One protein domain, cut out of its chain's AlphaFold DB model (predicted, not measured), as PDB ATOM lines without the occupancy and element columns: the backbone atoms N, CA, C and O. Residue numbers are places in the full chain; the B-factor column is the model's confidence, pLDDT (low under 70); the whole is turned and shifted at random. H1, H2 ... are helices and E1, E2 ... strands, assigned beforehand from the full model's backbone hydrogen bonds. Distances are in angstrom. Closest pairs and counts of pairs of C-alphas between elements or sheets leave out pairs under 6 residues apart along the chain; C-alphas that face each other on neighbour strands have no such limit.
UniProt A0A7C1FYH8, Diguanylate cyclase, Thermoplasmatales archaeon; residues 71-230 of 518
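This is residues 71 to 230 of the 518 residues of the protein "Diguanylate cyclase" of Thermoplasmatales archaeon (UniProt A0A7C1FYH8). The model is a long helical hairpin, H3 and H4, with a small head at one end: a five-stranded, strongly twisted sheet that curls round the short helix H1, while the tiny helix H2 grazes it. H3 runs out from the head, and H4 folds back beside it without reaching the sheet. The printed part has 160 residues, with five named strands and four named helices in the order E1 E2 H1 H2 E3 E4 E5 H3 H4; the sheet, ordered E2, E1, E5, E4, E3, is antiparallel throughout. The class is mixed, helices and strands, and the whole is extended, with a radius of gyration of the C-alphas of 27.5 A and spans of 89 by 30 by 21 A.

E1, residues 71 to 76, forms a hairpin with edge strand E2, residues 81 to 84; N 74 and O 83 are 2.9 A apart, within hydrogen-bond range. On its other side E1 is antiparallel to E5, residues 140 to 149, at 157 degrees, with N 73 and O 145 at 2.9 A. E5 and E4, residues 125 to 137, form a hairpin, with N 133 and O 144 at 2.9 A. E4 and edge strand E3, residues 113 to 119, form another, with N 116 and O 128 at 2.8 A. E3, E4 and E5 are a meander, each strand the antiparallel neighbour of the one before. E4 bends by 71 degrees at residue 134. H1, residues 86 to 92, is on the sheet; its closest C-alphas to E1 are those of Ala 88 and Gly 71, 3.7 A apart. H2, residues 96 to 99, only grazes the sheet, and H1 and H2 only just touch, only at the corner, with 3 pairs of C-alphas within 8 A, the closest those of Cys 89 and Lys 96 at 6.0 A. H3, residues 151 to 186, grazes the sheet with residues 151 to 155; the C-alphas of Thr 151 and Ile 127 of E4 are closest, at 4.9 A. H3 and H4, residues 195 to 225, touch as a helical hairpin, at a shallow tilt of 23 degrees, opposite ways, closest at the C-alphas of Asn 161 and Ser 222, 5.0 A. H4 is apart from E3, E4 and E5. Every O i to N i+4 pair is within hydrogen-bond range in H1 and H4, and 31 of 32 in H3; H2 is too short for such a pair.

E1 begins at C-alpha 71, (255.235, 76.658, 156.822). E4 is 31.9 A long and E5 29.1 A. H3, 51.4 A long, ends at C-alpha 186, (310.520, 101.343, 177.948), and H4, 45.5 A, at C-alpha 225, (276.410, 91.260, 162.888).

The C-alphas farthest apart are those of Gly 139 and Glu 192, 89.7 A. The printed part has no cut. The link from H2 to E3, 13 residues, is long. The mean pLDDT of the printed part is 79.0; 33 residues are under 70, among them 161 to 163 and 195 to 197.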
ATOM      1  N   GLY A  71     256.607  76.180 156.932       92.56
ATOM      2  CA  GLY A  71     255.235  76.658 156.822       92.56
ATOM      3  C   GLY A  71     254.923  77.084 155.389       92.56
ATOM      4  O   GLY A  71     255.680  77.837 154.788       92.56
ATOM      5  N   VAL A  72     253.805  76.620 154.841       93.50
ATOM      6  CA  VAL A  72     253.364  76.931 153.476       93.50
ATOM      7  C   VAL A  72     252.033  77.662 153.533       93.50
ATOM      8  O   VAL A  72     251.066  77.136 154.089       93.50
ATOM      9  N   LEU A  73     251.966  78.841 152.910       92.62
ATOM     10  CA  LEU A  73     250.728  79.584 152.686       92.62
ATOM     11  C   LEU A  73     250.542  79.922 151.209       92.62
ATOM     12  O   LEU A  73     251.490  80.233 150.488       92.62
ATOM     13  N   LEU A  74     249.284  79.926 150.784       92.00
ATOM     14  CA  LEU A  74     248.861  80.464 149.500       92.00
ATOM     15  C   LEU A  74     247.903  81.616 149.743       92.00
ATOM     16  O   LEU A  74     246.941  81.463 150.493       92.00
ATOM     17  N   LEU A  75     248.119  82.736 149.069       91.19
ATOM     18  CA  LEU A  75     247.318  83.941 149.216       91.19
ATOM     19  C   LEU A  75     246.812  84.407 147.855       91.19
ATOM     20  O   LEU A  75     247.496  84.260 146.848       91.19
ATOM     21  N   ASN A  76     245.641  85.028 147.801       89.12
ATOM     22  CA  ASN A  76     245.224  85.726 146.582       89.12
ATOM     23  C   ASN A  76     245.968  87.073 146.423       89.12
ATOM     24  O   ASN A  76     246.604  87.552 147.360       89.12
ATOM     25  N   LYS A  77     245.818  87.751 145.274       84.25
ATOM     26  CA  LYS A  77     246.381  89.108 145.059       84.25
ATOM     27  C   LYS A  77     245.971  90.167 146.087       84.25
ATOM     28  O   LYS A  77     246.621  91.200 146.169       84.25
ATOM     29  N   LYS A  78     244.893  89.948 146.844       80.88
ATOM     30  CA  LYS A  78     244.456  90.859 147.910       80.88
ATOM     31  C   LYS A  78     245.114  90.543 149.262       80.88
ATOM     32  O   LYS A  78     244.826  91.240 150.223       80.88
ATOM     33  N   GLY A  79     245.959  89.511 149.353       81.62
ATOM     34  CA  GLY A  79     246.621  89.086 150.592       81.62
ATOM     35  C   GLY A  79     245.777  88.171 151.486       81.62
ATOM     36  O   GLY A  79     246.120  87.966 152.647       81.62
ATOM     37  N   LYS A  80     244.670  87.621 150.972       87.88
ATOM     38  CA  LYS A  80     243.785  86.715 151.719       87.88
ATOM     39  C   LYS A  80     244.277  85.275 151.609       87.88
ATOM     40  O   LYS A  80     244.503  84.812 150.489       87.88
ATOM     41  N   VAL A  81     244.357  84.558 152.727       90.94
ATOM     42  CA  VAL A  81     244.818  83.161 152.767       90.94
ATOM     43  C   VAL A  81     243.807  82.220 152.106       90.94
ATOM     44  O   VAL A  81     242.645  82.138 152.509       90.94
ATOM     45  N   LEU A  82     244.268  81.498 151.087       90.56
ATOM     46  CA  LEU A  82     243.544  80.461 150.350       90.56
ATOM     47  C   LEU A  82     243.895  79.053 150.844       90.56
ATOM     48  O   LEU A  82     243.032  78.182 150.892       90.56
ATOM     49  N   PHE A  83     245.158  78.833 151.208       91.44
ATOM     50  CA  PHE A  83     245.658  77.548 151.685       91.44
ATOM     51  C   PHE A  83     246.716  77.756 152.766       91.44
ATOM     52  O   PHE A  83     247.468  78.730 152.729       91.44
ATOM     53  N   VAL A  84     246.774  76.814 153.705       93.06
ATOM     54  CA  VAL A  84     247.771  76.762 154.772       93.06
ATOM     55  C   VAL A  84     248.043  75.303 155.148       93.06
ATOM     56  O   VAL A  84     247.098  74.511 155.272       93.06
ATOM     57  N   ASN A  85     249.319  74.943 155.309       93.25
ATOM     58  CA  ASN A  85     249.712  73.625 155.815       93.25
ATOM     59  C   ASN A  85     249.744  73.599 157.364       93.25
ATOM     60  O   ASN A  85     249.771  74.652 158.006       93.25
ATOM     61  N   PRO A  86     249.756  72.414 158.001       91.88
ATOM     62  CA  PRO A  86     249.766  72.299 159.460       91.88
ATOM     63  C   PRO A  86     250.958  72.994 160.129       91.88
ATOM     64  O   PRO A  86     250.801  73.575 161.201       91.88
ATOM     65  N   VAL A  87     252.134  72.974 159.495       91.19
ATOM     66  CA  VAL A  87     253.336  73.625 160.035       91.19
ATOM     67  C   VAL A  87     253.161  75.141 160.100       91.19
ATOM     68  O   VAL A  87     253.464  75.733 161.127       91.19
ATOM     69  N   ALA A  88     252.599  75.781 159.072       91.25
ATOM     70  CA  ALA A  88     252.322  77.217 159.106       91.25
ATOM     71  C   ALA A  88     251.340  77.598 160.226       91.25
ATOM     72  O   ALA A  88     251.533  78.626 160.867       91.25
ATOM     73  N   CYS A  89     250.335  76.765 160.515       90.12
ATOM     74  CA  CYS A  89     249.440  76.977 161.660       90.12
ATOM     75  C   CYS A  89     250.204  76.962 162.993       90.12
ATOM     76  O   CYS A  89     249.997  77.838 163.830       90.12
ATOM     77  N   LEU A  90     251.120  75.999 163.172       88.56
ATOM     78  CA  LEU A  90     251.979  75.921 164.358       88.56
ATOM     79  C   LEU A  90     252.882  77.153 164.472       88.56
ATOM     80  O   LEU A  90     252.914  77.782 165.524       88.56
ATOM     81  N   LEU A  91     253.555  77.528 163.378       88.81
ATOM     82  CA  LEU A  91     254.461  78.676 163.345       88.81
ATOM     83  C   LEU A  91     253.740  80.004 163.593       88.81
ATOM     84  O   LEU A  91     254.308  80.906 164.196       88.81
ATOM     85  N   LEU A  92     252.492  80.148 163.154       88.19
ATOM     86  CA  LEU A  92     251.708  81.367 163.370       88.19
ATOM     87  C   LEU A  92     250.915  81.347 164.685       88.19
ATOM     88  O   LEU A  92     250.378  82.375 165.082       88.19
ATOM     89  N   GLY A  93     250.852  80.203 165.375       85.75
ATOM     90  CA  GLY A  93     250.094  80.045 166.619       85.75
ATOM     91  C   GLY A  93     248.576  80.156 166.438       85.75
ATOM     92  O   GLY A  93     247.864  80.420 167.405       85.75
ATOM     93  N   CYS A  94     248.076  79.966 165.216       85.62
ATOM     94  CA  CYS A  94     246.662  80.108 164.870       85.62
ATOM     95  C   CYS A  94     246.092  78.786 164.361       85.62
ATOM     96  O   CYS A  94     246.796  77.968 163.760       85.62
ATOM     97  N   LYS A  95     244.788  78.579 164.551       87.31
ATOM     98  CA  LYS A  95     244.116  77.412 163.970       87.31
ATOM     99  C   LYS A  95     243.919  77.594 162.468       87.31
ATOM    100  O   LYS A  95     243.813  78.711 161.961       87.31
ATOM    101  N   LYS A  96     243.814  76.479 161.743       87.81
ATOM    102  CA  LYS A  96     243.602  76.488 160.289       87.81
ATOM    103  C   LYS A  96     242.347  77.276 159.906       87.81
ATOM    104  O   LYS A  96     242.377  78.019 158.933       87.81
ATOM    105  N   GLU A  97     241.267  77.141 160.672       87.62
ATOM    106  CA  GLU A  97     239.991  77.814 160.405       87.62
ATOM    107  C   GLU A  97     240.069  79.337 160.586       87.62
ATOM    108  O   GLU A  97     239.331  80.064 159.930       87.62
ATOM    109  N   GLU A  98     240.971  79.817 161.446       85.44
ATOM    110  CA  GLU A  98     241.198  81.244 161.712       85.44
ATOM    111  C   GLU A  98     242.101  81.878 160.645       85.44
ATOM    112  O   GLU A  98     241.944  83.048 160.284       85.44
ATOM    113  N   LEU A  99     243.054  81.102 160.120       84.44
ATOM    114  CA  LEU A  99     243.953  81.544 159.058       84.44
ATOM    115  C   LEU A  99     243.280  81.515 157.692       84.44
ATOM    116  O   LEU A  99     243.484  82.417 156.890       84.44
ATOM    117  N   LEU A 100     242.468  80.499 157.399       86.94
ATOM    118  CA  LEU A 100     241.756  80.446 156.130       86.94
ATOM    119  C   LEU A 100     240.832  81.654 155.994       86.94
ATOM    120  O   LEU A 100     240.049  81.973 156.880       86.94
ATOM    121  N   ASN A 101     240.882  82.300 154.831       82.25
ATOM    122  CA  ASN A 101     240.107  83.493 154.528       82.25
ATOM    123  C   ASN A 101     240.411  84.749 155.378       82.25
ATOM    124  O   ASN A 101     239.675  85.731 155.242       82.25
ATOM    125  N   SER A 102     241.479  84.779 156.174       84.88
ATOM    126  CA  SER A 102     241.923  85.995 156.862       84.88
ATOM    127  C   SER A 102     243.067  86.696 156.118       84.88
ATOM    128  O   SER A 102     243.550  86.221 155.084       84.88
ATOM    129  N   PHE A 103     243.432  87.885 156.604       82.38
ATOM    130  CA  PHE A 103     244.599  88.642 156.156       82.38
ATOM    131  C   PHE A 103     245.733  88.445 157.160       82.38
ATOM    132  O   PHE A 103     245.488  88.354 158.363       82.38
ATOM    133  N   LEU A 104     246.968  88.394 156.668       78.44
ATOM    134  CA  LEU A 104     248.145  88.255 157.520       78.44
ATOM    135  C   LEU A 104     248.524  89.597 158.161       78.44
ATOM    136  O   LEU A 104     248.409  90.652 157.540       78.44
ATOM    137  N   SER A 105     249.014  89.542 159.399       68.50
ATOM    138  CA  SER A 105     249.415  90.714 160.193       68.50
ATOM    139  C   SER A 105     250.803  91.265 159.839       68.50
ATOM    140  O   SER A 105     251.275  92.197 160.485       68.50
ATOM    141  N   PHE A 106     251.481  90.679 158.850       72.62
ATOM    142  CA  PHE A 106     252.824  91.060 158.418       72.62
ATOM    143  C   PHE A 106     252.854  91.361 156.911       72.62
ATOM    144  O   PHE A 106     252.093  90.760 156.148       72.62
ATOM    145  N   PRO A 107     253.706  92.306 156.470       67.25
ATOM    146  CA  PRO A 107     253.787  92.710 155.072       67.25
ATOM    147  C   PRO A 107     254.357  91.593 154.194       67.25
ATOM    148  O   PRO A 107     255.220  90.825 154.613       67.25
ATOM    149  N   ILE A 108     253.878  91.533 152.952       71.06
ATOM    150  CA  ILE A 108     254.223  90.497 151.977       71.06
ATOM    151  C   ILE A 108     254.803  91.192 150.760       71.06
ATOM    152  O   ILE A 108     254.078  91.848 150.012       71.06
ATOM    153  N   ILE A 109     256.116  91.074 150.593       73.38
ATOM    154  CA  ILE A 109     256.855  91.738 149.522       73.38
ATOM    155  C   ILE A 109     257.346  90.653 148.556       73.38
ATOM    156  O   ILE A 109     258.209  89.852 148.922       73.38
ATOM    157  N   PRO A 110     256.778  90.558 147.340       73.50
ATOM    158  CA  PRO A 110     257.213  89.574 146.355       73.50
ATOM    159  C   PRO A 110     258.697  89.744 146.013       73.50
ATOM    160  O   PRO A 110     259.137  90.847 145.700       73.50
ATOM    161  N   GLY A 111     259.458  88.648 146.037       67.25
ATOM    162  CA  GLY A 111     260.879  88.646 145.677       67.25
ATOM    163  C   GLY A 111     261.850  89.073 146.785       67.25
ATOM    164  O   GLY A 111     263.058  89.010 146.562       67.25
ATOM    165  N   GLU A 112     261.358  89.445 147.970       73.00
ATOM    166  CA  GLU A 112     262.190  89.772 149.134       73.00
ATOM    167  C   GLU A 112     262.007  88.760 150.270       73.00
ATOM    168  O   GLU A 112     260.953  88.132 150.420       73.00
ATOM    169  N   THR A 113     263.051  88.607 151.086       77.88
ATOM    170  CA  THR A 113     262.996  87.849 152.336       77.88
ATOM    171  C   THR A 113     262.661  88.766 153.499       77.88
ATOM    172  O   THR A 113     263.310  89.791 153.693       77.88
ATOM    173  N   THR A 114     261.653  88.402 154.298       81.25
ATOM    174  CA  THR A 114     261.237  89.206 155.463       81.25
ATOM    175  C   THR A 114     261.240  88.360 156.734       81.25
ATOM    176  O   THR A 114     260.691  87.258 156.737       81.25
ATOM    177  N   GLU A 115     261.840  88.865 157.816       86.69
ATOM    178  CA  GLU A 115     261.817  88.222 159.140       86.69
ATOM    179  C   GLU A 115     260.522  88.575 159.889       86.69
ATOM    180  O   GLU A 115     260.144  89.745 159.964       86.69
ATOM    181  N   ILE A 116     259.856  87.570 160.458       87.50
ATOM    182  CA  ILE A 116     258.605  87.704 161.216       87.50
ATOM    183  C   ILE A 116     258.711  87.003 162.575       87.50
ATOM    184  O   ILE A 116     259.513  86.083 162.758       87.50
ATOM    185  N   GLU A 117     257.881  87.415 163.533       85.69
ATOM    186  CA  GLU A 117     257.700  86.657 164.773       85.69
ATOM    187  C   GLU A 117     256.865  85.401 164.500       85.69
ATOM    188  O   GLU A 117     255.817  85.467 163.858       85.69
ATOM    189  N   ILE A 118     257.340  84.263 165.004       89.06
ATOM    190  CA  ILE A 118     256.656  82.965 164.930       89.06
ATOM    191  C   ILE A 118     256.620  82.317 166.312       89.06
ATOM    192  O   ILE A 118     257.287  82.761 167.245       89.06
ATOM    193  N   PHE A 119     255.892  81.222 166.429       83.88
ATOM    194  CA  PHE A 119     256.003  80.268 167.516       83.88
ATOM    195  C   PHE A 119     256.831  79.080 167.032       83.88
ATOM    196  O   PHE A 119     256.570  78.495 165.987       83.88
ATOM    197  N   SER A 120     257.866  78.736 167.782       71.88
ATOM    198  CA  SER A 120     258.639  77.518 167.553       71.88
ATOM    199  C   SER A 120     257.787  76.276 167.834       71.88
ATOM    200  O   SER A 120     256.743  76.346 168.488       71.88
ATOM    201  N   ALA A 121     258.261  75.103 167.408       66.19
ATOM    202  CA  ALA A 121     257.584  73.826 167.659       66.19
ATOM    203  C   ALA A 121     257.346  73.519 169.158       66.19
ATOM    204  O   ALA A 121     256.498  72.691 169.485       66.19
ATOM    205  N   THR A 122     258.070  74.180 170.069       66.00
ATOM    206  CA  THR A 122     257.909  74.061 171.529       66.00
ATOM    207  C   THR A 122     256.926  75.081 172.121       66.00
ATOM    208  O   THR A 122     256.690  75.063 173.326       66.00
ATOM    209  N   GLY A 123     256.342  75.961 171.299       69.81
ATOM    210  CA  GLY A 123     255.422  77.022 171.723       69.81
ATOM    211  C   GLY A 123     256.108  78.307 172.204       69.81
ATOM    212  O   GLY A 123     255.427  79.267 172.561       69.81
ATOM    213  N   GLU A 124     257.443  78.364 172.201       80.31
ATOM    214  CA  GLU A 124     258.185  79.592 172.505       80.31
ATOM    215  C   GLU A 124     258.171  80.552 171.316       80.31
ATOM    216  O   GLU A 124     258.232  80.114 170.166       80.31
ATOM    217  N   LYS A 125     258.183  81.865 171.579       84.12
ATOM    218  CA  LYS A 125     258.372  82.870 170.526       84.12
ATOM    219  C   LYS A 125     259.735  82.697 169.847       84.12
ATOM    220  O   LYS A 125     260.769  82.599 170.509       84.12
ATOM    221  N   GLY A 126     259.723  82.706 168.523       86.56
ATOM    222  CA  GLY A 126     260.861  82.503 167.640       86.56
ATOM    223  C   GLY A 126     260.898  83.512 166.491       86.56
ATOM    224  O   GLY A 126     260.104  84.452 166.439       86.56
ATOM    225  N   ILE A 127     261.844  83.316 165.571       88.00
ATOM    226  CA  ILE A 127     262.010  84.147 164.371       88.00
ATOM    227  C   ILE A 127     261.855  83.261 163.139       88.00
ATOM    228  O   ILE A 127     262.593  82.287 162.973       88.00
ATOM    229  N   GLY A 128     260.909  83.626 162.278       89.56
ATOM    230  CA  GLY A 128     260.664  82.988 160.995       89.56
ATOM    231  C   GLY A 128     261.170  83.858 159.853       89.56
ATOM    232  O   GLY A 128     261.040  85.076 159.898       89.56
ATOM    233  N   GLU A 129     261.734  83.245 158.822       90.56
ATOM    234  CA  GLU A 129     262.093  83.916 157.574       90.56
ATOM    235  C   GLU A 129     261.066  83.569 156.500       90.56
ATOM    236  O   GLU A 129     260.789  82.391 156.255       90.56
ATOM    237  N   THR A 130     260.491  84.591 155.872       90.75
ATOM    238  CA  THR A 130     259.472  84.430 154.834       90.75
ATOM    239  C   THR A 130     260.059  84.608 153.442       90.75
ATOM    240  O   THR A 130     260.837  85.531 153.211       90.75
ATOM    241  N   TYR A 131     259.661  83.745 152.509       88.62
ATOM    242  CA  TYR A 131     259.996  83.839 151.090       88.62
ATOM    243  C   TYR A 131     258.702  83.892 150.288       88.62
ATOM    244  O   TYR A 131     257.929  82.933 150.304       88.62
ATOM    245  N   THR A 132     258.472  85.001 149.585       88.81
ATOM    246  CA  THR A 132     257.247  85.219 148.804       88.81
ATOM    247  C   THR A 132     257.542  85.188 147.312       88.81
ATOM    248  O   THR A 132     258.376  85.950 146.821       88.81
ATOM    249  N   MET A 133     256.794  84.373 146.570       88.50
ATOM    250  CA  MET A 133     256.815  84.338 145.107       88.50
ATOM    251  C   MET A 133     255.413  84.527 144.522       88.50
ATOM    252  O   MET A 133     254.422  84.076 145.095       88.50
ATOM    253  N   GLU A 134     255.327  85.202 143.379       90.19
ATOM    254  CA  GLU A 134     254.083  85.315 142.613       90.19
ATOM    255  C   GLU A 134     253.917  84.073 141.732       90.19
ATOM    256  O   GLU A 134     254.843  83.673 141.025       90.19
ATOM    257  N   ILE A 135     252.743  83.451 141.802       90.69
ATOM    258  CA  ILE A 135     252.389  82.245 141.054       90.69
ATOM    259  C   ILE A 135     250.998  82.381 140.438       90.69
ATOM    260  O   ILE A 135     250.212  83.257 140.804       90.69
ATOM    261  N   GLU A 136     250.664  81.478 139.524       91.06
ATOM    262  CA  GLU A 136     249.305  81.322 139.017       91.06
ATOM    263  C   GLU A 136     248.615  80.156 139.736       91.06
ATOM    264  O   GLU A 136     249.121  79.035 139.758       91.06
ATOM    265  N   TRP A 137     247.455  80.422 140.337       88.25
ATOM    266  CA  TRP A 137     246.627  79.433 141.021       88.25
ATOM    267  C   TRP A 137     245.194  79.492 140.496       88.25
ATOM    268  O   TRP A 137     244.555  80.543 140.541       88.25
ATOM    269  N   GLU A 138     244.681  78.367 139.988       87.44
ATOM    270  CA  GLU A 138     243.333  78.272 139.393       87.44
ATOM    271  C   GLU A 138     243.057  79.348 138.318       87.44
ATOM    272  O   GLU A 138     241.969  79.925 138.247       87.44
ATOM    273  N   GLY A 139     244.059  79.657 137.486       85.50
ATOM    274  CA  GLY A 139     243.947  80.667 136.427       85.50
ATOM    275  C   GLY A 139     243.954  82.117 136.926       85.50
ATOM    276  O   GLY A 139     243.589  83.031 136.186       85.50
ATOM    277  N   LYS A 140     244.301  82.350 138.200       89.94
ATOM    278  CA  LYS A 140     244.380  83.681 138.811       89.94
ATOM    279  C   LYS A 140     245.743  83.894 139.469       89.94
ATOM    280  O   LYS A 140     246.287  82.967 140.062       89.94
ATOM    281  N   PRO A 141     246.283  85.119 139.437       88.75
ATOM    282  CA  PRO A 141     247.529  85.409 140.125       88.75
ATOM    283  C   PRO A 141     247.359  85.350 141.651       88.75
ATOM    284  O   PRO A 141     246.386  85.865 142.220       88.75
ATOM    285  N   ALA A 142     248.330  84.721 142.303       91.62
ATOM    286  CA  ALA A 142     248.373  84.412 143.724       91.62
ATOM    287  C   ALA A 142     249.810  84.551 144.259       91.62
ATOM    288  O   ALA A 142     250.771  84.594 143.495       91.62
ATOM    289  N   TYR A 143     249.959  84.615 145.578       90.62
ATOM    290  CA  TYR A 143     251.254  84.614 146.251       90.62
ATOM    291  C   TYR A 143     251.457  83.299 146.986       90.62
ATOM    292  O   TYR A 143     250.603  82.880 147.767       90.62
ATOM    293  N   PHE A 144     252.597  82.663 146.752       91.56
ATOM    294  CA  PHE A 144     253.062  81.510 147.506       91.56
ATOM    295  C   PHE A 144     254.100  81.980 148.522       91.56
ATOM    296  O   PHE A 144     255.093  82.611 148.151       91.56
ATOM    297  N   VAL A 145     253.848  81.704 149.800       91.69
ATOM    298  CA  VAL A 145     254.681  82.148 150.920       91.69
ATOM    299  C   VAL A 145     255.208  80.929 151.663       91.69
ATOM    300  O   VAL A 145     254.433  80.100 152.143       91.69
ATOM    301  N   LEU A 146     256.529  80.841 151.779       92.44
ATOM    302  CA  LEU A 146     257.216  79.886 152.646       92.44
ATOM    303  C   LEU A 146     257.652  80.583 153.928       92.44
ATOM    304  O   LEU A 146     258.195  81.679 153.851       92.44
ATOM    305  N   ILE A 147     257.457  79.944 155.078       92.12
ATOM    306  CA  ILE A 147     257.918  80.400 156.392       92.12
ATOM    307  C   ILE A 147     258.881  79.356 156.946       92.12
ATOM    308  O   ILE A 147     258.475  78.240 157.269       92.12
ATOM    309  N   ARG A 148     260.151  79.722 157.096       91.31
ATOM    310  CA  ARG A 148     261.174  78.861 157.690       91.31
ATOM    311  C   ARG A 148     261.488  79.301 159.111       91.31
ATOM    312  O   ARG A 148     261.837  80.458 159.321       91.31
ATOM    313  N   ASP A 149     261.435  78.380 160.067       90.12
ATOM    314  CA  ASP A 149     261.903  78.640 161.431       90.12
ATOM    315  C   ASP A 149     263.439  78.736 161.453       90.12
ATOM    316  O   ASP A 149     264.151  77.771 161.168       90.12
ATOM    317  N   ILE A 150     263.959  79.923 161.776       88.81
ATOM    318  CA  ILE A 150     265.397  80.194 161.902       88.81
ATOM    319  C   ILE A 150     265.798  80.512 163.349       88.81
ATOM    320  O   ILE A 150     266.893  81.029 163.591       88.81
ATOM    321  N   THR A 151     264.939  80.191 164.320       86.62
ATOM    322  CA  THR A 151     265.094  80.554 165.734       86.62
ATOM    323  C   THR A 151     266.398  80.032 166.322       86.62
ATOM    324  O   THR A 151     267.181  80.816 166.854       86.62
ATOM    325  N   GLU A 152     266.683  78.735 166.187       82.31
ATOM    326  CA  GLU A 152     267.902  78.127 166.738       82.31
ATOM    327  C   GLU A 152     269.167  78.688 166.084       82.31
ATOM    328  O   GLU A 152     270.132  79.028 166.768       82.31
ATOM    329  N   ARG A 153     269.138  78.899 164.763       81.31
ATOM    330  CA  ARG A 153     270.248  79.532 164.042       81.31
ATOM    331  C   ARG A 153     270.507  80.949 164.565       81.31
ATOM    332  O   ARG A 153     271.644  81.278 164.897       81.31
ATOM    333  N   LYS A 154     269.457  81.763 164.717       81.38
ATOM    334  CA  LYS A 154     269.547  83.123 165.274       81.38
ATOM    335  C   LYS A 154     269.980  83.125 166.743       81.38
ATOM    336  O   LYS A 154     270.732  84.015 167.137       81.38
ATOM    337  N   LYS A 155     269.543  82.158 167.560       79.94
ATOM    338  CA  LYS A 155     269.998  81.987 168.953       79.94
ATOM    339  C   LYS A 155     271.497  81.688 168.998       79.94
ATOM    340  O   LYS A 155     272.216  82.363 169.732       79.94
ATOM    341  N   ILE A 156     271.980  80.747 168.184       77.88
ATOM    342  CA  ILE A 156     273.409  80.413 168.078       77.88
ATOM    343  C   ILE A 156     274.221  81.634 167.639       77.88
ATOM    344  O   ILE A 156     275.238  81.942 168.259       77.88
ATOM    345  N   ASP A 157     273.758  82.368 166.626       74.69
ATOM    346  CA  ASP A 157     274.439  83.577 166.156       74.69
ATOM    347  C   ASP A 157     274.484  84.666 167.245       74.69
ATOM    348  O   ASP A 157     275.539  85.256 167.490       74.69
ATOM    349  N   LYS A 158     273.380  84.889 167.975       73.50
ATOM    350  CA  LYS A 158     273.339  85.815 169.122       73.50
ATOM    351  C   LYS A 158     274.301  85.398 170.235       73.50
ATOM    352  O   LYS A 158     275.050  86.242 170.724       73.50
ATOM    353  N   LEU A 159     274.313  84.119 170.618       68.06
ATOM    354  CA  LEU A 159     275.207  83.588 171.653       68.06
ATOM    355  C   LEU A 159     276.674  83.711 171.245       68.06
ATOM    356  O   LEU A 159     277.496  84.161 172.038       68.06
ATOM    357  N   LYS A 160     277.002  83.382 169.994       72.44
ATOM    358  CA  LYS A 160     278.343  83.555 169.432       72.44
ATOM    359  C   LYS A 160     278.783  85.019 169.481       72.44
ATOM    360  O   LYS A 160     279.902  85.303 169.903       72.44
ATOM    361  N   ASN A 161     277.910  85.947 169.098       68.06
ATOM    362  CA  ASN A 161     278.208  87.379 169.126       68.06
ATOM    363  C   ASN A 161     278.398  87.897 170.560       68.06
ATOM    364  O   ASN A 161     279.367  88.617 170.823       68.06
ATOM    365  N   ALA A 162     277.536  87.484 171.495       60.62
ATOM    366  CA  ALA A 162     277.653  87.812 172.916       60.62
ATOM    367  C   ALA A 162     278.946  87.250 173.531       60.62
ATOM    368  O   ALA A 162     279.652  87.958 174.244       60.62
ATOM    369  N   PHE A 163     279.307  86.013 173.188       66.06
ATOM    370  CA  PHE A 163     280.545  85.371 173.619       66.06
ATOM    371  C   PHE A 163     281.786  86.102 173.096       66.06
ATOM    372  O   PHE A 163     282.695  86.404 173.868       66.06
ATOM    373  N   ILE A 164     281.808  86.454 171.804       71.62
ATOM    374  CA  ILE A 164     282.895  87.252 171.219       71.62
ATOM    375  C   ILE A 164     283.003  88.606 171.927       71.62
ATOM    376  O   ILE A 164     284.115  89.055 172.212       71.62
ATOM    377  N   ALA A 165     281.876  89.253 172.233       62.38
ATOM    378  CA  ALA A 165     281.872  90.536 172.923       62.38
ATOM    379  C   ALA A 165     282.421  90.430 174.356       62.38
ATOM    380  O   ALA A 165     283.263  91.243 174.741       62.38
ATOM    381  N   ALA A 166     282.010  89.404 175.105       49.62
ATOM    382  CA  ALA A 166     282.484  89.147 176.463       49.62
ATOM    383  C   ALA A 166     283.988  88.838 176.492       49.62
ATOM    384  O   ALA A 166     284.736  89.505 177.201       49.62
ATOM    385  N   ILE A 167     284.465  87.912 175.649       68.69
ATOM    386  CA  ILE A 167     285.899  87.594 175.551       68.69
ATOM    387  C   ILE A 167     286.712  88.820 175.146       68.69
ATOM    388  O   ILE A 167     287.813  89.025 175.651       68.69
ATOM    389  N   SER A 168     286.180  89.654 174.252       70.50
ATOM    390  CA  SER A 168     286.870  90.876 173.850       70.50
ATOM    391  C   SER A 168     287.099  91.810 175.039       70.50
ATOM    392  O   SER A 168     288.185  92.364 175.185       70.50
ATOM    393  N   HIS A 169     286.102  91.959 175.911       61.72
ATOM    394  CA  HIS A 169     286.226  92.767 177.120       61.72
ATOM    395  C   HIS A 169     287.236  92.166 178.113       61.72
ATOM    396  O   HIS A 169     288.156  92.857 178.550       61.72
ATOM    397  N   GLU A 170     287.120  90.865 178.390       55.12
ATOM    398  CA  GLU A 170     287.989  90.147 179.330       55.12
ATOM    399  C   GLU A 170     289.452  90.075 178.875       55.12
ATOM    400  O   GLU A 170     290.351  90.032 179.706       55.12
ATOM    401  N   LEU A 171     289.721  90.103 177.564       71.38
ATOM    402  CA  LEU A 171     291.084  90.145 177.031       71.38
ATOM    403  C   LEU A 171     291.649  91.568 176.923       71.38
ATOM    404  O   LEU A 171     292.860  91.751 177.066       71.38
ATOM    405  N   ARG A 172     290.811  92.590 176.693       68.12
ATOM    406  CA  ARG A 172     291.267  93.987 176.580       68.12
ATOM    407  C   ARG A 172     291.917  94.472 177.877       68.12
ATOM    408  O   ARG A 172     292.946  95.144 177.825       68.12
ATOM    409  N   THR A 173     291.353  94.110 179.027       53.81
ATOM    410  CA  THR A 173     291.849  94.515 180.352       53.81
ATOM    411  C   THR A 173     293.278  94.022 180.643       53.81
ATOM    412  O   THR A 173     294.155  94.867 180.840       53.81
ATOM    413  N   PRO A 174     293.596  92.710 180.607       56.44
ATOM    414  CA  PRO A 174     294.955  92.225 180.854       56.44
ATOM    415  C   PRO A 174     295.953  92.685 179.785       56.44
ATOM    416  O   PRO A 174     297.114  92.929 180.107       56.44
ATOM    417  N   LEU A 175     295.527  92.864 178.527       74.88
ATOM    418  CA  LEU A 175     296.386  93.442 177.487       74.88
ATOM    419  C   LEU A 175     296.721  94.905 177.761       74.88
ATOM    420  O   LEU A 175     297.870  95.296 177.589       74.88
ATOM    421  N   SER A 176     295.761  95.697 178.233       67.31
ATOM    422  CA  SER A 176     296.008  97.093 178.608       67.31
ATOM    423  C   SER A 176     296.997  97.182 179.774       67.31
ATOM    424  O   SER A 176     297.930  97.975 179.717       67.31
ATOM    425  N   ILE A 177     296.866  96.300 180.773       66.81
ATOM    426  CA  ILE A 177     297.807  96.203 181.902       66.81
ATOM    427  C   ILE A 177     299.210  95.809 181.420       66.81
ATOM    428  O   ILE A 177     300.194  96.431 181.814       66.81
ATOM    429  N   MET A 178     299.322  94.812 180.535       74.75
ATOM    430  CA  MET A 178     300.611  94.435 179.945       74.75
ATOM    431  C   MET A 178     301.220  95.575 179.123       74.75
ATOM    432  O   MET A 178     302.423  95.807 179.208       74.75
ATOM    433  N   LYS A 179     300.409  96.295 178.340       74.12
ATOM    434  CA  LYS A 179     300.855  97.448 177.549       74.12
ATOM    435  C   LYS A 179     301.438  98.531 178.450       74.12
ATOM    436  O   LYS A 179     302.531  99.008 178.163       74.12
ATOM    437  N   GLU A 180     300.732  98.868 179.525       71.62
ATOM    438  CA  GLU A 180     301.154  99.880 180.491       71.62
ATOM    439  C   GLU A 180     302.459  99.472 181.179       71.62
ATOM    440  O   GLU A 180     303.437 100.211 181.136       71.62
ATOM    441  N   ALA A 181     302.530  98.246 181.710       66.38
ATOM    442  CA  ALA A 181     303.734  97.731 182.359       66.38
ATOM    443  C   ALA A 181     304.957  97.743 181.425       66.38
ATOM    444  O   ALA A 181     306.063  98.082 181.845       66.38
ATOM    445  N   ILE A 182     304.766  97.404 180.146       79.00
ATOM    446  CA  ILE A 182     305.835  97.454 179.147       79.00
ATOM    447  C   ILE A 182     306.209  98.905 178.802       79.00
ATOM    448  O   ILE A 182     307.397  99.184 178.665       79.00
ATOM    449  N   SER A 183     305.238  99.822 178.689       74.12
ATOM    450  CA  SER A 183     305.501 101.248 178.438       74.12
ATOM    451  C   SER A 183     306.343 101.854 179.557       74.12
ATOM    452  O   SER A 183     307.397 102.411 179.281       74.12
ATOM    453  N   LEU A 184     305.961 101.621 180.819       72.69
ATOM    454  CA  LEU A 184     306.700 102.098 181.993       72.69
ATOM    455  C   LEU A 184     308.159 101.619 181.998       72.69
ATOM    456  O   LEU A 184     309.061 102.370 182.369       72.69
ATOM    457  N   LEU A 185     308.401 100.373 181.572       73.81
ATOM    458  CA  LEU A 185     309.754  99.834 181.432       73.81
ATOM    459  C   LEU A 185     310.519 100.516 180.290       73.81
ATOM    460  O   LEU A 185     311.664 100.908 180.489       73.81
ATOM    461  N   ILE A 186     309.905 100.674 179.111       71.69
ATOM    462  CA  ILE A 186     310.520 101.343 177.948       71.69
ATOM    463  C   ILE A 186     310.885 102.800 178.268       71.69
ATOM    464  O   ILE A 186     311.951 103.259 177.846       71.69
ATOM    465  N   ASP A 187     310.034 103.484 179.032       73.75
ATOM    466  CA  ASP A 187     310.199 104.875 179.468       73.75
ATOM    467  C   ASP A 187     311.245 105.028 180.591       73.75
ATOM    468  O   ASP A 187     311.586 106.144 180.978       73.75
ATOM    469  N   GLY A 188     311.794 103.914 181.099       72.31
ATOM    470  CA  GLY A 188     312.888 103.896 182.074       72.31
ATOM    471  C   GLY A 188     312.483 104.264 183.504       72.31
ATOM    472  O   GLY A 188     313.356 104.505 184.335       72.31
ATOM    473  N   ILE A 189     311.181 104.292 183.817       69.31
ATOM    474  CA  ILE A 189     310.656 104.727 185.126       69.31
ATOM    475  C   ILE A 189     311.188 103.866 186.295       69.31
ATOM    476  O   ILE A 189     311.564 104.436 187.319       69.31
ATOM    477  N   PRO A 190     311.280 102.523 186.186       63.09
ATOM    478  CA  PRO A 190     311.840 101.675 187.243       63.09
ATOM    479  C   PRO A 190     313.379 101.570 187.226       63.09
ATOM    480  O   PRO A 190     313.939 100.905 188.097       63.09
ATOM    481  N   GLY A 191     314.058 102.159 186.232       72.75
ATOM    482  CA  GLY A 191     315.506 102.056 186.004       72.75
ATOM    483  C   GLY A 191     315.883 101.922 184.519       72.75
ATOM    484  O   GLY A 191     315.033 101.648 183.670       72.75
ATOM    485  N   GLU A 192     317.168 102.098 184.189       73.19
ATOM    486  CA  GLU A 192     317.657 101.990 182.805       73.19
ATOM    487  C   GLU A 192     317.641 100.542 182.283       73.19
ATOM    488  O   GLU A 192     318.122  99.611 182.931       73.19
ATOM    489  N   LEU A 193     317.122 100.353 181.067       70.81
ATOM    490  CA  LEU A 193     317.118  99.065 180.373       70.81
ATOM    491  C   LEU A 193     318.401  98.862 179.555       70.81
ATOM    492  O   LEU A 193     318.778  99.710 178.744       70.81
ATOM    493  N   ALA A 194     319.010  97.678 179.641       73.62
ATOM    494  CA  ALA A 194     320.063  97.263 178.717       73.62
ATOM    495  C   ALA A 194     319.509  97.079 177.287       73.62
ATOM    496  O   ALA A 194     318.371  96.648 177.092       73.62
ATOM    497  N   GLY A 195     320.324  97.317 176.248       64.56
ATOM    498  CA  GLY A 195     319.854  97.364 174.849       64.56
ATOM    499  C   GLY A 195     319.072  96.132 174.356       64.56
ATOM    500  O   GLY A 195     318.082  96.270 173.638       64.56
ATOM    501  N   LYS A 196     319.437  94.914 174.786       58.53
ATOM    502  CA  LYS A 196     318.678  93.688 174.456       58.53
ATOM    503  C   LYS A 196     317.312  93.615 175.159       58.53
ATOM    504  O   LYS A 196     316.382  93.054 174.588       58.53
ATOM    505  N   GLN A 197     317.174  94.187 176.357       67.81
ATOM    506  CA  GLN A 197     315.915  94.214 177.114       67.81
ATOM    507  C   GLN A 197     314.901  95.148 176.447       67.81
ATOM    508  O   GLN A 197     313.751  94.756 176.258       67.81
ATOM    509  N   LYS A 198     315.347  96.326 175.986       70.75
ATOM    510  CA  LYS A 198     314.502  97.274 175.244       70.75
ATOM    511  C   LYS A 198     313.914  96.652 173.973       70.75
ATOM    512  O   LYS A 198     312.715  96.740 173.747       70.75
ATOM    513  N   HIS A 199     314.715  95.917 173.199       62.31
ATOM    514  CA  HIS A 199     314.219  95.223 172.004       62.31
ATOM    515  C   HIS A 199     313.173  94.132 172.293       62.31
ATOM    516  O   HIS A 199     312.242  93.958 171.501       62.31
ATOM    517  N   ILE A 200     313.315  93.393 173.400       64.69
ATOM    518  CA  ILE A 200     312.339  92.377 173.823       64.69
ATOM    519  C   ILE A 200     311.040  93.049 174.280       64.69
ATOM    520  O   ILE A 200     309.958  92.605 173.896       64.69
ATOM    521  N   LEU A 201     311.140  94.147 175.030       74.56
ATOM    522  CA  LEU A 201     309.992  94.929 175.483       74.56
ATOM    523  C   LEU A 201     309.259  95.597 174.317       74.56
ATOM    524  O   LEU A 201     308.047  95.442 174.211       74.56
ATOM    525  N   ASP A 202     309.967  96.200 173.362       68.19
ATOM    526  CA  ASP A 202     309.371  96.727 172.127       68.19
ATOM    527  C   ASP A 202     308.623  95.631 171.349       68.19
ATOM    528  O   ASP A 202     307.559  95.857 170.765       68.19
ATOM    529  N   ALA A 203     309.181  94.417 171.302       62.78
ATOM    530  CA  ALA A 203     308.529  93.284 170.657       62.78
ATOM    531  C   ALA A 203     307.274  92.833 171.417       62.78
ATOM    532  O   ALA A 203     306.264  92.535 170.771       62.78
ATOM    533  N   ALA A 204     307.313  92.804 172.749       71.06
ATOM    534  CA  ALA A 204     306.158  92.500 173.584       71.06
ATOM    535  C   ALA A 204     305.061  93.564 173.410       71.06
ATOM    536  O   ALA A 204     303.934  93.211 173.072       71.06
ATOM    537  N   TRP A 205     305.410  94.852 173.485       75.50
ATOM    538  CA  TRP A 205     304.494  95.980 173.291       75.50
ATOM    539  C   TRP A 205     303.781  95.917 171.938       75.50
ATOM    540  O   TRP A 205     302.554  95.946 171.872       75.50
ATOM    541  N   ARG A 206     304.534  95.724 170.844       66.00
ATOM    542  CA  ARG A 206     303.954  95.590 169.496       66.00
ATOM    543  C   ARG A 206     303.003  94.396 169.372       66.00
ATOM    544  O   ARG A 206     302.043  94.463 168.606       66.00
ATOM    545  N   ASN A 207     303.270  93.289 170.069       66.88
ATOM    546  CA  ASN A 207     302.362  92.138 170.068       66.88
ATOM    547  C   ASN A 207     301.104  92.407 170.898       66.88
ATOM    548  O   ASN A 207     300.023  92.020 170.458       66.88
ATOM    549  N   THR A 208     301.222  93.106 172.026       78.62
ATOM    550  CA  THR A 208     300.078  93.550 172.830       78.62
ATOM    551  C   THR A 208     299.174  94.483 172.028       78.62
ATOM    552  O   THR A 208     297.983  94.212 171.918       78.62
ATOM    553  N   GLU A 209     299.732  95.492 171.348       73.56
ATOM    554  CA  GLU A 209     298.977  96.376 170.444       73.56
ATOM    555  C   GLU A 209     298.257  95.601 169.344       73.56
ATOM    556  O   GLU A 209     297.086  95.839 169.034       73.56
ATOM    557  N   ARG A 210     298.953  94.626 168.757       69.50
ATOM    558  CA  ARG A 210     298.369  93.776 167.728       69.50
ATOM    559  C   ARG A 210     297.201  92.954 168.273       69.50
ATOM    560  O   ARG A 210     296.198  92.834 167.577       69.50
ATOM    561  N   LEU A 211     297.319  92.389 169.473       75.00
ATOM    562  CA  LEU A 211     296.240  91.633 170.115       75.00
ATOM    563  C   LEU A 211     295.046  92.530 170.446       75.00
ATOM    564  O   LEU A 211     293.922  92.167 170.103       75.00
ATOM    565  N   THR A 212     295.281  93.719 171.004       77.94
ATOM    566  CA  THR A 212     294.231  94.715 171.264       77.94
ATOM    567  C   THR A 212     293.475  95.057 169.980       77.94
ATOM    568  O   THR A 212     292.253  94.954 169.937       77.94
ATOM    569  N   SER A 213     294.188  95.323 168.880       75.69
ATOM    570  CA  SER A 213     293.571  95.599 167.576       75.69
ATOM    571  C   SER A 213     292.737  94.425 167.036       75.69
ATOM    572  O   SER A 213     291.674  94.643 166.445       75.69
ATOM    573  N   ILE A 214     293.183  93.177 167.239       74.56
ATOM    574  CA  ILE A 214     292.422  91.970 166.866       74.56
ATOM    575  C   ILE A 214     291.111  91.905 167.650       74.56
ATOM    576  O   ILE A 214     290.052  91.683 167.065       74.56
ATOM    577  N   ILE A 215     291.195  92.103 168.961       81.12
ATOM    578  CA  ILE A 215     290.057  92.058 169.877       81.12
ATOM    579  C   ILE A 215     289.045  93.152 169.549       81.12
ATOM    580  O   ILE A 215     287.858  92.869 169.399       81.12
ATOM    581  N   ASP A 216     289.507  94.383 169.347       82.12
ATOM    582  CA  ASP A 216     288.635  95.495 168.982       82.12
ATOM    583  C   ASP A 216     287.954  95.248 167.633       82.12
ATOM    584  O   ASP A 216     286.760  95.504 167.486       82.12
ATOM    585  N   SER A 217     288.678  94.672 166.668       80.62
ATOM    586  CA  SER A 217     288.114  94.283 165.372       80.62
ATOM    587  C   SER A 217     287.032  93.204 165.509       80.62
ATOM    588  O   SER A 217     285.993  93.286 164.858       80.62
ATOM    589  N   LEU A 218     287.249  92.197 166.362       81.00
ATOM    590  CA  LEU A 218     286.275  91.136 166.634       81.00
ATOM    591  C   LEU A 218     285.014  91.676 167.307       81.00
ATOM    592  O   LEU A 218     283.901  91.358 166.883       81.00
ATOM    593  N   PHE A 219     285.187  92.525 168.318       81.94
ATOM    594  CA  PHE A 219     284.090  93.211 168.987       81.94
ATOM    595  C   PHE A 219     283.270  94.048 168.004       81.94
ATOM    596  O   PHE A 219     282.039  94.021 168.019       81.94
ATOM    597  N   TYR A 220     283.956  94.764 167.118       84.06
ATOM    598  CA  TYR A 220     283.323  95.606 166.120       84.06
ATOM    599  C   TYR A 220     282.506  94.788 165.106       84.06
ATOM    600  O   TYR A 220     281.357  95.120 164.827       84.06
ATOM    601  N   ILE A 221     283.045  93.661 164.629       83.94
ATOM    602  CA  ILE A 221     282.307  92.710 163.782       83.94
ATOM    603  C   ILE A 221     281.072  92.170 164.508       83.94
ATOM    604  O   ILE A 221     279.989  92.163 163.931       83.94
ATOM    605  N   SER A 222     281.211  91.770 165.776       82.88
ATOM    606  CA  SER A 222     280.081  91.288 166.582       82.88
ATOM    607  C   SER A 222     278.973  92.346 166.698       82.88
ATOM    608  O   SER A 222     277.792  92.029 166.541       82.88
ATOM    609  N   LYS A 223     279.326  93.626 166.886       83.94
ATOM    610  CA  LYS A 223     278.358  94.738 166.900       83.94
ATOM    611  C   LYS A 223     277.632  94.931 165.568       83.94
ATOM    612  O   LYS A 223     276.430  95.189 165.585       83.94
ATOM    613  N   ILE A 224     278.338  94.806 164.445       85.31
ATOM    614  CA  ILE A 224     277.726  94.875 163.112       85.31
ATOM    615  C   ILE A 224     276.752  93.705 162.922       85.31
ATOM    616  O   ILE A 224     275.589  93.923 162.602       85.31
ATOM    617  N   GLU A 225     277.200  92.472 163.162       80.50
ATOM    618  CA  GLU A 225     276.410  91.260 162.888       80.50
ATOM    619  C   GLU A 225     275.201  91.100 163.811       80.50
ATOM    620  O   GLU A 225     274.192  90.517 163.427       80.50
ATOM    621  N   SER A 226     275.285  91.627 165.031       79.50
ATOM    622  CA  SER A 226     274.155  91.666 165.963       79.50
ATOM    623  C   SER A 226     273.157  92.792 165.673       79.50
ATOM    624  O   SER A 226     272.136  92.868 166.352       79.50
ATOM    625  N   GLY A 227     273.446  93.685 164.717       78.44
ATOM    626  CA  GLY A 227     272.631  94.872 164.443       78.44
ATOM    627  C   GLY A 227     272.641  95.908 165.575       78.44
ATOM    628  O   GLY A 227     271.855  96.850 165.554       78.44
ATOM    629  N   MET A 228     273.519  95.753 166.574       75.50
ATOM    630  CA  MET A 228     273.630  96.674 167.711       75.50
ATOM    631  C   MET A 228     274.424  97.941 167.377       75.50
ATOM    632  O   MET A 228     274.451  98.884 168.168       75.50
ATOM    633  N   MET A 229     275.111  97.966 166.235       84.38
ATOM    634  CA  MET A 229     275.837  99.142 165.785       84.38
ATOM    635  C   MET A 229     274.862 100.225 165.309       84.38
ATOM    636  O   MET A 229     274.169 100.059 164.309       84.38
ATOM    637  N   GLN A 230     274.839 101.355 166.013       82.25
ATOM    638  CA  GLN A 230     274.101 102.539 165.587       82.25
ATOM    639  C   GLN A 230     275.040 103.509 164.878       82.25
ATOM    640  O   GLN A 230     276.097 103.834 165.406       82.25
TER     641      GLN A 230